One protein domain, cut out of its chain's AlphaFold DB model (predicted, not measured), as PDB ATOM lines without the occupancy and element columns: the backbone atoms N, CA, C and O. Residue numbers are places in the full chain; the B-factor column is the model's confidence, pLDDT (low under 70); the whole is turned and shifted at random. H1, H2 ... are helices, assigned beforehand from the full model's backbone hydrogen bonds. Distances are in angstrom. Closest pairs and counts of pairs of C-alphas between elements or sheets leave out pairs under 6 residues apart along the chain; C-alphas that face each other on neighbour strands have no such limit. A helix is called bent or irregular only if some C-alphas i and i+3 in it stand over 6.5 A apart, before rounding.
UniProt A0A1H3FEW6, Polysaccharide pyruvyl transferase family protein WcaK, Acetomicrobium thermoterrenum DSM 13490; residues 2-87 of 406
ATOM      1  N   VAL A   2     -13.532 -32.790 -11.790       32.44
ATOM      2  CA  VAL A   2     -12.568 -33.804 -12.228       32.44
ATOM      3  C   VAL A   2     -12.717 -33.932 -13.748       32.44
ATOM      4  O   VAL A   2     -13.783 -34.283 -14.241       32.44
ATOM      5  N   ALA A   3     -11.702 -33.523 -14.489       29.88
ATOM      6  CA  ALA A   3     -11.592 -33.740 -15.936       29.88
ATOM      7  C   ALA A   3     -10.124 -33.617 -16.356       29.88
ATOM      8  O   ALA A   3      -9.726 -34.216 -17.340       29.88
ATOM      9  N   ASP A   4      -9.335 -32.881 -15.566       33.22
ATOM     10  CA  ASP A   4      -7.911 -32.657 -15.787       33.22
ATOM     11  C   ASP A   4      -7.088 -33.039 -14.516       33.22
ATOM     12  O   ASP A   4      -6.177 -32.314 -14.133       33.22
ATOM     13  N   SER A   5      -7.438 -34.123 -13.799       46.38
ATOM     14  CA  SER A   5      -6.666 -34.657 -12.649       46.38
ATOM     15  C   SER A   5      -6.202 -36.099 -12.903       46.38
ATOM     16  O   SER A   5      -6.859 -36.836 -13.632       46.38
ATOM     17  N   VAL A   6      -5.103 -36.505 -12.248       51.06
ATOM     18  CA  VAL A   6      -4.532 -37.875 -12.194       51.06
ATOM     19  C   VAL A   6      -5.592 -38.964 -11.919       51.06
ATOM     20  O   VAL A   6      -5.431 -40.107 -12.317       51.06
ATOM     21  N   GLU A   7      -6.726 -38.589 -11.324       58.34
ATOM     22  CA  GLU A   7      -7.847 -39.441 -10.899       58.34
ATOM     23  C   GLU A   7      -8.591 -40.199 -12.021       58.34
ATOM     24  O   GLU A   7      -9.508 -40.959 -11.722       58.34
ATOM     25  N   VAL A   8      -8.256 -39.993 -13.300       72.44
ATOM     26  CA  VAL A   8      -8.886 -40.703 -14.434       72.44
ATOM     27  C   VAL A   8      -7.894 -41.492 -15.290       72.44
ATOM     28  O   VAL A   8      -8.302 -42.052 -16.305       72.44
ATOM     29  N   SER A   9      -6.614 -41.550 -14.905       77.38
ATOM     30  CA  SER A   9      -5.564 -42.242 -15.671       77.38
ATOM     31  C   SER A   9      -5.919 -43.706 -15.943       77.38
ATOM     32  O   SER A   9      -5.877 -44.128 -17.093       77.38
ATOM     33  N   GLN A  10      -6.376 -44.430 -14.918       82.69
ATOM     34  CA  GLN A  10      -6.801 -45.832 -15.021       82.69
ATOM     35  C   GLN A  10      -7.945 -46.004 -16.030       82.69
ATOM     36  O   GLN A  10      -7.893 -46.857 -16.904       82.69
ATOM     37  N   SER A  11      -8.955 -45.129 -15.997       85.94
ATOM     38  CA  SER A  11     -10.046 -45.172 -16.980       85.94
ATOM     39  C   SER A  11      -9.569 -44.887 -18.409       85.94
ATOM     40  O   SER A  11     -10.084 -45.478 -19.351       85.94
ATOM     41  N   VAL A  12      -8.595 -43.989 -18.584       87.94
ATOM     42  CA  VAL A  12      -8.006 -43.697 -19.901       87.94
ATOM     43  C   VAL A  12      -7.183 -44.881 -20.416       87.94
ATOM     44  O   VAL A  12      -7.255 -45.174 -21.607       87.94
ATOM     45  N   GLN A  13      -6.444 -45.570 -19.541       87.12
ATOM     46  CA  GLN A  13      -5.695 -46.790 -19.876       87.12
ATOM     47  C   GLN A  13      -6.623 -47.921 -20.343       87.12
ATOM     48  O   GLN A  13      -6.299 -48.617 -21.297       87.12
ATOM     49  N   GLU A  14      -7.827 -48.009 -19.773       85.75
ATOM     50  CA  GLU A  14      -8.913 -48.906 -20.210       85.75
ATOM     51  C   GLU A  14      -9.616 -48.432 -21.506       85.75
ATOM     52  O   GLU A  14     -10.674 -48.933 -21.886       85.75
ATOM     53  N   GLY A  15      -9.086 -47.412 -22.188       89.62
ATOM     54  CA  GLY A  15      -9.629 -46.896 -23.447       89.62
ATOM     55  C   GLY A  15     -10.872 -46.007 -23.301       89.62
ATOM     56  O   GLY A  15     -11.475 -45.616 -24.309       89.62
ATOM     57  N   LEU A  16     -11.272 -45.633 -22.077       89.44
ATOM     58  CA  LEU A  16     -12.439 -44.776 -21.868       89.44
ATOM     59  C   LEU A  16     -12.127 -43.319 -22.221       89.44
ATOM     60  O   LEU A  16     -11.256 -42.659 -21.652       89.44
ATOM     61  N   LYS A  17     -12.929 -42.765 -23.134       89.25
ATOM     62  CA  LYS A  17     -12.866 -41.345 -23.491       89.25
ATOM     63  C   LYS A  17     -13.492 -40.501 -22.384       89.25
ATOM     64  O   LYS A  17     -14.712 -40.477 -22.221       89.25
ATOM     65  N   ILE A  18     -12.659 -39.763 -21.659       88.38
ATOM     66  CA  ILE A  18     -13.112 -38.894 -20.571       88.38
ATOM     67  C   ILE A  18     -13.729 -37.609 -21.120       88.38
ATOM     68  O   ILE A  18     -13.202 -36.953 -22.022       88.38
ATOM     69  N   VAL A  19     -14.865 -37.233 -20.541       87.88
ATOM     70  CA  VAL A  19     -15.641 -36.059 -20.936       87.88
ATOM     71  C   VAL A  19     -15.810 -35.145 -19.729       87.88
ATOM     72  O   VAL A  19     -16.162 -35.593 -18.640       87.88
ATOM     73  N   SER A  20     -15.583 -33.841 -19.911       85.75
ATOM     74  CA  SER A  20     -15.768 -32.872 -18.825       85.75
ATOM     75  C   SER A  20     -17.242 -32.817 -18.409       85.75
ATOM     76  O   SER A  20     -18.105 -32.664 -19.282       85.75
ATOM     77  N   PRO A  21     -17.555 -32.802 -17.102       85.69
ATOM     78  CA  PRO A  21     -18.919 -32.579 -16.649       85.69
ATOM     79  C   PRO A  21     -19.413 -31.196 -17.100       85.69
ATOM     80  O   PRO A  21     -18.679 -30.204 -17.024       85.69
ATOM     81  N   ILE A  22     -20.653 -31.163 -17.596       89.44
ATOM     82  CA  ILE A  22     -21.346 -29.960 -18.087       89.44
ATOM     83  C   ILE A  22     -21.678 -29.018 -16.923       89.44
ATOM     84  O   ILE A  22     -21.215 -27.880 -16.922       89.44
ATOM     85  N   LEU A  23     -22.393 -29.512 -15.903       87.38
ATOM     86  CA  LEU A  23     -22.558 -28.827 -14.620       87.38
ATOM     87  C   LEU A  23     -21.426 -29.243 -13.670       87.38
ATOM     88  O   LEU A  23     -21.201 -30.434 -13.449       87.38
ATOM     89  N   LYS A  24     -20.684 -28.265 -13.142       84.06
ATOM     90  CA  LYS A  24     -19.493 -28.478 -12.301       84.06
ATOM     91  C   LYS A  24     -19.761 -28.035 -10.870       84.06
ATOM     92  O   LYS A  24     -20.564 -27.141 -10.641       84.06
ATOM     93  N   HIS A  25     -19.035 -28.611  -9.913       77.44
ATOM     94  CA  HIS A  25     -19.142 -28.165  -8.527       77.44
ATOM     95  C   HIS A  25     -18.758 -26.669  -8.408       77.44
ATOM     96  O   HIS A  25     -17.745 -26.256  -9.000       77.44
ATOM     97  N   PRO A  26     -19.507 -25.854  -7.639       72.50
ATOM     98  CA  PRO A  26     -19.257 -24.413  -7.518       72.50
ATOM     99  C   PRO A  26     -17.878 -24.052  -6.957       72.50
ATOM    100  O   PRO A  26     -17.325 -22.998  -7.263       72.50
ATOM    101  N   SER A  27     -17.263 -24.957  -6.190       69.06
ATOM    102  CA  SER A  27     -15.948 -24.723  -5.578       69.06
ATOM    103  C   SER A  27     -14.778 -24.613  -6.562       69.06
ATOM    104  O   SER A  27     -13.669 -24.299  -6.137       69.06
ATOM    105  N   ARG A  28     -14.995 -24.859  -7.863       69.81
ATOM    106  CA  ARG A  28     -13.935 -24.958  -8.884       69.81
ATOM    107  C   ARG A  28     -13.047 -23.721  -9.049       69.81
ATOM    108  O   ARG A  28     -11.957 -23.865  -9.580       69.81
ATOM    109  N   PHE A  29     -13.514 -22.542  -8.647       60.84
ATOM    110  CA  PHE A  29     -12.772 -21.287  -8.805       60.84
ATOM    111  C   PHE A  29     -12.044 -20.843  -7.532       60.84
ATOM    112  O   PHE A  29     -11.210 -19.948  -7.595       60.84
ATOM    113  N   PHE A  30     -12.368 -21.431  -6.374       56.00
ATOM    114  CA  PHE A  30     -11.996 -20.845  -5.080       56.00
ATOM    115  C   PHE A  30     -11.557 -21.867  -4.016       56.00
ATOM    116  O   PHE A  30     -11.388 -21.493  -2.858       56.00
ATOM    117  N   SER A  31     -11.406 -23.158  -4.343       52.72
ATOM    118  CA  SER A  31     -10.939 -24.146  -3.361       52.72
ATOM    119  C   SER A  31      -9.414 -24.161  -3.248       52.72
ATOM    120  O   SER A  31      -8.737 -24.591  -4.179       52.72
ATOM    121  N   THR A  32      -8.885 -23.798  -2.081       52.06
ATOM    122  CA  THR A  32      -7.554 -24.238  -1.648       52.06
ATOM    123  C   THR A  32      -7.661 -25.657  -1.075       52.06
ATOM    124  O   THR A  32      -8.654 -26.016  -0.438       52.06
ATOM    125  N   THR A  33      -6.646 -26.492  -1.293       49.62
ATOM    126  CA  THR A  33      -6.615 -27.906  -0.861       49.62
ATOM    127  C   THR A  33      -6.538 -28.096   0.662       49.62
ATOM    128  O   THR A  33      -6.680 -29.219   1.139       49.62
ATOM    129  N   LYS A  34      -6.357 -27.013   1.434       44.91
ATOM    130  CA  LYS A  34      -6.059 -27.034   2.880       44.91
ATOM    131  C   LYS A  34      -7.210 -26.616   3.813       44.91
ATOM    132  O   LYS A  34      -7.048 -26.679   5.027       44.91
ATOM    133  N   ASN A  35      -8.371 -26.191   3.309       45.12
ATOM    134  CA  ASN A  35      -9.398 -25.617   4.190       45.12
ATOM    135  C   ASN A  35     -10.245 -26.687   4.905       45.12
ATOM    136  O   ASN A  35     -11.009 -27.422   4.279       45.12
ATOM    137  N   VAL A  36     -10.149 -26.722   6.239       46.84
ATOM    138  CA  VAL A  36     -10.957 -27.584   7.128       46.84
ATOM    139  C   VAL A  36     -12.321 -26.952   7.461       46.84
ATOM    140  O   VAL A  36     -13.296 -27.671   7.675       46.84
ATOM    141  N   LYS A  37     -12.435 -25.615   7.429       52.50
ATOM    142  CA  LYS A  37     -13.697 -24.858   7.557       52.50
ATOM    143  C   LYS A  37     -13.806 -23.828   6.426       52.50
ATOM    144  O   LYS A  37     -12.836 -23.146   6.113       52.50
ATOM    145  N   TYR A  38     -14.980 -23.715   5.804       61.50
ATOM    146  CA  TYR A  38     -15.229 -22.747   4.728       61.50
ATOM    147  C   TYR A  38     -15.721 -21.412   5.303       61.50
ATOM    148  O   TYR A  38     -16.723 -21.398   6.024       61.50
ATOM    149  N   SER A  39     -15.051 -20.305   4.963       72.12
ATOM    150  CA  SER A  39     -15.462 -18.954   5.372       72.12
ATOM    151  C   SER A  39     -16.815 -18.562   4.761       72.12
ATOM    152  O   SER A  39     -17.215 -19.072   3.710       72.12
ATOM    153  N   LEU A  40     -17.527 -17.627   5.400       74.25
ATOM    154  CA  LEU A  40     -18.800 -17.102   4.890       74.25
ATOM    155  C   LEU A  40     -18.635 -16.470   3.497       74.25
ATOM    156  O   LEU A  40     -19.426 -16.735   2.595       74.25
ATOM    157  N   THR A  41     -17.546 -15.729   3.288       75.88
ATOM    158  CA  THR A  41     -17.187 -15.123   1.997       75.88
ATOM    159  C   THR A  41     -16.995 -16.162   0.892       75.88
ATOM    160  O   THR A  41     -17.452 -15.965  -0.234       75.88
ATOM    161  N   LEU A  42     -16.375 -17.304   1.203       75.19
ATOM    162  CA  LEU A  42     -16.195 -18.399   0.252       75.19
ATOM    163  C   LEU A  42     -17.532 -19.057  -0.112       75.19
ATOM    164  O   LEU A  42     -17.768 -19.350  -1.284       75.19
ATOM    165  N   LYS A  43     -18.433 -19.230   0.864       76.69
ATOM    166  CA  LYS A  43     -19.791 -19.745   0.623       76.69
ATOM    167  C   LYS A  43     -20.604 -18.812  -0.279       76.69
ATOM    168  O   LYS A  43     -21.275 -19.303  -1.180       76.69
ATOM    169  N   ILE A  44     -20.501 -17.492  -0.091       80.31
ATOM    170  CA  ILE A  44     -21.158 -16.498  -0.959       80.31
ATOM    171  C   ILE A  44     -20.612 -16.587  -2.390       80.31
ATOM    172  O   ILE A  44     -21.390 -16.700  -3.335       80.31
ATOM    173  N   LYS A  45     -19.281 -16.629  -2.560       80.38
ATOM    174  CA  LYS A  45     -18.651 -16.808  -3.881       80.38
ATOM    175  C   LYS A  45     -19.123 -18.089  -4.573       80.38
ATOM    176  O   LYS A  45     -19.410 -18.075  -5.768       80.38
ATOM    177  N   TRP A  46     -19.243 -19.192  -3.834       80.50
ATOM    178  CA  TRP A  46     -19.805 -20.437  -4.362       80.50
ATOM    179  C   TRP A  46     -21.283 -20.306  -4.720       80.50
ATOM    180  O   TRP A  46     -21.692 -20.857  -5.736       80.50
ATOM    181  N   GLY A  47     -22.064 -19.562  -3.936       81.25
ATOM    182  CA  GLY A  47     -23.463 -19.261  -4.230       81.25
ATOM    183  C   GLY A  47     -23.635 -18.538  -5.565       81.25
ATOM    184  O   GLY A  47     -24.423 -18.982  -6.393       81.25
ATOM    185  N   ILE A  48     -22.840 -17.496  -5.827       83.62
ATOM    186  CA  ILE A  48     -22.886 -16.741  -7.094       83.62
ATOM    187  C   ILE A  48     -22.576 -17.656  -8.286       83.62
ATOM    188  O   ILE A  48     -23.322 -17.683  -9.264       83.62
ATOM    189  N   VAL A  49     -21.511 -18.457  -8.183       82.50
ATOM    190  CA  VAL A  49     -21.152 -19.437  -9.220       82.50
ATOM    191  C   VAL A  49     -22.274 -20.457  -9.420       82.50
ATOM    192  O   VAL A  49     -22.619 -20.765 -10.557       82.50
ATOM    193  N   ALA A  50     -22.865 -20.957  -8.332       83.25
ATOM    194  CA  ALA A  50     -23.954 -21.924  -8.383       83.25
ATOM    195  C   ALA A  50     -25.214 -21.354  -9.048       83.25
ATOM    196  O   ALA A  50     -25.852 -22.078  -9.805       83.25
ATOM    197  N   ILE A  51     -25.552 -20.082  -8.806       86.69
ATOM    198  CA  ILE A  51     -26.696 -19.396  -9.425       86.69
ATOM    199  C   ILE A  51     -26.472 -19.234 -10.928       86.69
ATOM    200  O   ILE A  51     -27.344 -19.598 -11.717       86.69
ATOM    201  N   TRP A  52     -25.298 -18.745 -11.335       87.69
ATOM    202  CA  TRP A  52     -24.959 -18.612 -12.751       87.69
ATOM    203  C   TRP A  52     -24.979 -19.967 -13.467       87.69
ATOM    204  O   TRP A  52     -25.612 -20.122 -14.512       87.69
ATOM    205  N   ASP A  53     -24.341 -20.978 -12.876       87.19
ATOM    206  CA  ASP A  53     -24.336 -22.332 -13.419       87.19
ATOM    207  C   ASP A  53     -25.741 -22.922 -13.481       87.19
ATOM    208  O   ASP A  53     -26.080 -23.578 -14.462       87.19
ATOM    209  N   PHE A  54     -26.570 -22.682 -12.463       88.19
ATOM    210  CA  PHE A  54     -27.962 -23.107 -12.447       88.19
ATOM    211  C   PHE A  54     -28.729 -22.478 -13.613       88.19
ATOM    212  O   PHE A  54     -29.335 -23.213 -14.390       88.19
ATOM    213  N   PHE A  55     -28.610 -21.162 -13.808       91.38
ATOM    214  CA  PHE A  55     -29.238 -20.444 -14.916       91.38
ATOM    215  C   PHE A  55     -28.813 -21.002 -16.282       91.38
ATOM    216  O   PHE A  55     -29.662 -21.438 -17.060       91.38
ATOM    217  N   VAL A  56     -27.505 -21.084 -16.556       90.50
ATOM    218  CA  VAL A  56     -26.990 -21.629 -17.827       90.50
ATOM    219  C   VAL A  56     -27.414 -23.086 -18.012       90.50
ATOM    220  O   VAL A  56     -27.805 -23.493 -19.107       90.50
ATOM    221  N   SER A  57     -27.374 -23.881 -16.943       92.56
ATOM    222  CA  SER A  57     -27.762 -25.286 -16.992       92.56
ATOM    223  C   SER A  57     -29.248 -25.465 -17.312       92.56
ATOM    224  O   SER A  57     -29.571 -26.359 -18.089       92.56
ATOM    225  N   LEU A  58     -30.128 -24.581 -16.824       93.00
ATOM    226  CA  LEU A  58     -31.558 -24.583 -17.128       93.00
ATOM    227  C   LEU A  58     -31.831 -24.253 -18.603       93.00
ATOM    228  O   LEU A  58     -32.647 -24.928 -19.232       93.00
ATOM    229  N   LEU A  59     -31.098 -23.292 -19.182       94.94
ATOM    230  CA  LEU A  59     -31.188 -22.984 -20.618       94.94
ATOM    231  C   LEU A  59     -30.862 -24.210 -21.485       94.94
ATOM    232  O   LEU A  59     -31.473 -24.413 -22.527       94.94
ATOM    233  N   LEU A  60     -29.923 -25.063 -21.065       94.25
ATOM    234  CA  LEU A  60     -29.554 -26.269 -21.820       94.25
ATOM    235  C   LEU A  60     -30.633 -27.362 -21.794       94.25
ATOM    236  O   LEU A  60     -30.715 -28.162 -22.732       94.25
ATOM    237  N   LEU A  61     -31.446 -27.405 -20.736       94.50
ATOM    238  CA  LEU A  61     -32.504 -28.406 -20.573       94.50
ATOM    239  C   LEU A  61     -33.729 -28.111 -21.447       94.50
ATOM    240  O   LEU A  61     -34.459 -29.033 -21.803       94.50
ATOM    241  N   ILE A  62     -33.952 -26.851 -21.824       93.69
ATOM    242  CA  ILE A  62     -35.124 -26.426 -22.593       93.69
ATOM    243  C   ILE A  62     -34.747 -26.301 -24.075       93.69
ATOM    244  O   ILE A  62     -33.814 -25.589 -24.434       93.69
ATOM    245  N   GLY A  63     -35.488 -26.974 -24.961       90.69
ATOM    246  CA  GLY A  63     -35.167 -27.042 -26.394       90.69
ATOM    247  C   GLY A  63     -34.992 -25.676 -27.067       90.69
ATOM    248  O   GLY A  63     -33.991 -25.468 -27.751       90.69
ATOM    249  N   VAL A  64     -35.913 -24.739 -26.810       93.25
ATOM    250  CA  VAL A  64     -35.917 -23.396 -27.421       93.25
ATOM    251  C   VAL A  64     -34.766 -22.502 -26.945       93.25
ATOM    252  O   VAL A  64     -34.225 -21.734 -27.733       93.25
ATOM    253  N   THR A  65     -34.323 -22.628 -25.690       94.44
ATOM    254  CA  THR A  65     -33.238 -21.800 -25.130       94.44
ATOM    255  C   THR A  65     -31.864 -22.472 -25.185       94.44
ATOM    256  O   THR A  65     -30.844 -21.831 -24.920       94.44
ATOM    257  N   ARG A  66     -31.788 -23.737 -25.614       94.56
ATOM    258  CA  ARG A  66     -30.548 -24.525 -25.648       94.56
ATOM    259  C   ARG A  66     -29.439 -23.892 -26.481       94.56
ATOM    260  O   ARG A  66     -28.274 -23.999 -26.106       94.56
ATOM    261  N   LYS A  67     -29.773 -23.237 -27.599       93.62
ATOM    262  CA  LYS A  67     -28.785 -22.540 -28.445       93.62
ATOM    263  C   LYS A  67     -28.100 -21.410 -27.670       93.62
ATOM    264  O   LYS A  67     -26.874 -21.331 -27.688       93.62
ATOM    265  N   LEU A  68     -28.874 -20.613 -26.931       93.75
ATOM    266  CA  LEU A  68     -28.356 -19.556 -26.061       93.75
ATOM    267  C   LEU A  68     -27.509 -20.140 -24.924       93.75
ATOM    268  O   LEU A  68     -26.379 -19.705 -24.719       93.75
ATOM    269  N   GLY A  69     -28.008 -21.180 -24.246       92.81
ATOM    270  CA  GLY A  69     -27.254 -21.876 -23.200       92.81
ATOM    271  C   GLY A  69     -25.898 -22.371 -23.705       92.81
ATOM    272  O   GLY A  69     -24.879 -22.159 -23.052       92.81
ATOM    273  N   LEU A  70     -25.857 -22.951 -24.910       92.94
ATOM    274  CA  LEU A  70     -24.611 -23.366 -25.549       92.94
ATOM    275  C   LEU A  70     -23.689 -22.184 -25.825       92.94
ATOM    276  O   LEU A  70     -22.502 -22.308 -25.548       92.94
ATOM    277  N   MET A  71     -24.180 -21.049 -26.331       93.44
ATOM    278  CA  MET A  71     -23.340 -19.869 -26.589       93.44
ATOM    279  C   MET A  71     -22.578 -19.411 -25.337       93.44
ATOM    280  O   MET A  71     -21.390 -19.112 -25.450       93.44
ATOM    281  N   LEU A  72     -23.215 -19.479 -24.165       92.00
ATOM    282  CA  LEU A  72     -22.645 -19.108 -22.863       92.00
ATOM    283  C   LEU A  72     -21.644 -20.135 -22.292       92.00
ATOM    284  O   LEU A  72     -20.999 -19.872 -21.277       92.00
ATOM    285  N   MET A  73     -21.499 -21.312 -22.912       88.81
ATOM    286  CA  MET A  73     -20.612 -22.370 -22.422       88.81
ATOM    287  C   MET A  73     -19.197 -22.337 -23.031       88.81
ATOM    288  O   MET A  73     -19.025 -22.077 -24.229       88.81
ATOM    289  N   PRO A  74     -18.171 -22.769 -22.269       89.25
ATOM    290  CA  PRO A  74     -16.844 -23.061 -22.809       89.25
ATOM    291  C   PRO A  74     -16.859 -24.174 -23.870       89.25
ATOM    292  O   PRO A  74     -17.678 -25.096 -23.811       89.25
ATOM    293  N   LYS A  75     -15.873 -24.163 -24.784       88.56
ATOM    294  CA  LYS A  75     -15.710 -25.181 -25.850       88.56
ATOM    295  C   LYS A  75     -15.721 -26.623 -25.313       88.56
ATOM    296  O   LYS A  75     -16.405 -27.471 -25.882       88.56
ATOM    297  N   LYS A  76     -15.030 -26.894 -24.191       87.81
ATOM    298  CA  LYS A  76     -15.010 -28.230 -23.553       87.81
ATOM    299  C   LYS A  76     -16.427 -28.716 -23.194       87.81
ATOM    300  O   LYS A  76     -16.747 -29.867 -23.458       87.81
ATOM    301  N   SER A  77     -17.286 -27.851 -22.647       89.00
ATOM    302  CA  SER A  77     -18.651 -28.231 -22.254       89.00
ATOM    303  C   SER A  77     -19.596 -28.388 -23.448       89.00
ATOM    304  O   SER A  77     -20.439 -29.282 -23.428       89.00
ATOM    305  N   LYS A  78     -19.427 -27.580 -24.508       92.19
ATOM    306  CA  LYS A  78     -20.150 -27.757 -25.784       92.19
ATOM    307  C   LYS A  78     -19.901 -29.154 -26.358       92.19
ATOM    308  O   LYS A  78     -20.852 -29.879 -26.634       92.19
ATOM    309  N   ARG A  79     -18.629 -29.573 -26.401       92.19
ATOM    310  CA  ARG A  79     -18.235 -30.929 -26.818       92.19
ATOM    311  C   ARG A  79     -18.919 -32.009 -25.976       92.19
ATOM    312  O   ARG A  79     -19.393 -32.990 -26.535       92.19
ATOM    313  N   SER A  80     -19.011 -31.829 -24.656       93.12
ATOM    314  CA  SER A  80     -19.727 -32.770 -23.785       93.12
ATOM    315  C   SER A  80     -21.214 -32.884 -24.136       93.12
ATOM    316  O   SER A  80     -21.735 -33.993 -24.200       93.12
ATOM    317  N   VAL A  81     -21.901 -31.766 -24.405       93.88
ATOM    318  CA  VAL A  81     -23.313 -31.783 -24.840       93.88
ATOM    319  C   VAL A  81     -23.463 -32.504 -26.182       93.88
ATOM    320  O   VAL A  81     -24.391 -33.293 -26.355       93.88
ATOM    321  N   ASP A  82     -22.543 -32.283 -27.120       93.88
ATOM    322  CA  ASP A  82     -22.573 -32.954 -28.422       93.88
ATOM    323  C   ASP A  82     -22.339 -34.464 -28.311       93.88
ATOM    324  O   ASP A  82     -22.954 -35.232 -29.046       93.88
ATOM    325  N   ILE A  83     -21.528 -34.911 -27.349       94.75
ATOM    326  CA  ILE A  83     -21.386 -36.338 -27.036       94.75
ATOM    327  C   ILE A  83     -22.716 -36.908 -26.529       94.75
ATOM    328  O   ILE A  83     -23.161 -37.932 -27.037       94.75
ATOM    329  N   PHE A  84     -23.405 -36.218 -25.611       94.81
ATOM    330  CA  PHE A  84     -24.743 -36.636 -25.169       94.81
ATOM    331  C   PHE A  84     -25.736 -36.707 -26.336       94.81
ATOM    332  O   PHE A  84     -26.538 -37.633 -26.393       94.81
ATOM    333  N   ARG A  85     -25.685 -35.767 -27.289       94.69
ATOM    334  CA  ARG A  85     -26.540 -35.777 -28.491       94.69
ATOM    335  C   ARG A  85     -26.258 -36.947 -29.425       94.69
ATOM    336  O   ARG A  85     -27.195 -37.444 -30.043       94.69
ATOM    337  N   LYS A  86     -25.000 -37.365 -29.546       95.69
ATOM    338  CA  LYS A  86     -24.583 -38.467 -30.424       95.69
ATOM    339  C   LYS A  86     -24.714 -39.843 -29.772       95.69
ATOM    340  O   LYS A  86     -24.710 -40.827 -30.489       95.69
ATOM    341  N   ALA A  87     -24.834 -39.916 -28.448       94.06
ATOM    342  CA  ALA A  87     -24.973 -41.181 -27.736       94.06
ATOM    343  C   ALA A  87     -26.294 -41.897 -28.070       94.06
ATOM    344  O   ALA A  87     -27.349 -41.257 -28.158       94.06
TER     345      ALA A  87
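What this domain is: This is residues 2 to 87 of the 406 residues of the protein "Polysaccharide pyruvyl transferase family protein WcaK" of Acetomicrobium thermoterrenum DSM 13490 (UniProt A0A1H3FEW6). One long helix, H3, makes one long edge of a flat, loosely filled domain, with short H2 packed on part of it and short H4 at its far end. After H4 the chain folds back into H5, and H1 lies well away from the other helices, joined to H2 by a long link, residues 14 to 25, whose C-alphas lie 3 to 24 A from the mean of all C-alphas and whose residues 14 and 15 stand free. The printed part has 86 residues, with five named helices in the order H1, H2, H3, H4, H5 and no named strand; the class is all helix. The whole is loose, with a radius of gyration of the C-alphas of 15.4 A, and the C-alphas span 42 by 38 by 15 A.

Where its parts are: H3, residues 40 to 61, is the longest helix at 31.0 A, from C-alpha 40 at (-18.800, -17.102, 4.890) to C-alpha 61 at (-32.504, -28.406, -20.573). H4 is residues 66 to 71, 8.6 A long. H5 is residues 75 to 86, 16.6 A long, and ends with C-alpha 86 at (-24.583, -38.467, -30.424). H2 is residues 26 to 29, 7.3 A long. H1 is residues 6 to 13, 11.8 A long, and begins with C-alpha 6 at (-4.532, -37.875, -12.194). H1 and H2 are irregular: C-alphas 7 and 10 are 7.7 A apart, and C-alphas 26 and 29 are 7.3 A apart.

How they stand to each other: H3 touches H2 with its residues 46 to 50 alone; the closest C-alphas are those of Pro 26 and Trp 46, 5.1 A apart. H3 touches H4 with its residues 56 to 60 alone, at a steep tilt of 54 degrees, opposite ways; the closest C-alphas, of Leu 60 and Arg 66, are 4.3 A apart. H4 and H5 are close but not clearly touching, at a shallow tilt of 28 degrees, opposite ways; their closest C-alphas, of Leu 70 and Lys 78, are 6.3 A apart. H3 and H5 are apart. H1 touches no helix and is apart from H2, H3, H4 and H5. In H3, H4 and H5 every O i to N i+4 pair is within hydrogen-bond range; in H1 2 of 4 are, and H2 is too short for such a pair.

The domain as a whole: The C-alphas of Val 36 and Val 64 are the two farthest apart, 42.8 A. Residues 10 to 15, of which 10 to 13 belong to H1, and residues 32 to 41 stand free. The printed part has no cut. The link from H1 to H2 is long, that from H2 to H3 is short, and those from H3 to H4 and from H4 to H5 are tight. The mean pLDDT of the printed part is 79.9; residues 2 to 7 and 27 to 38 are under 70.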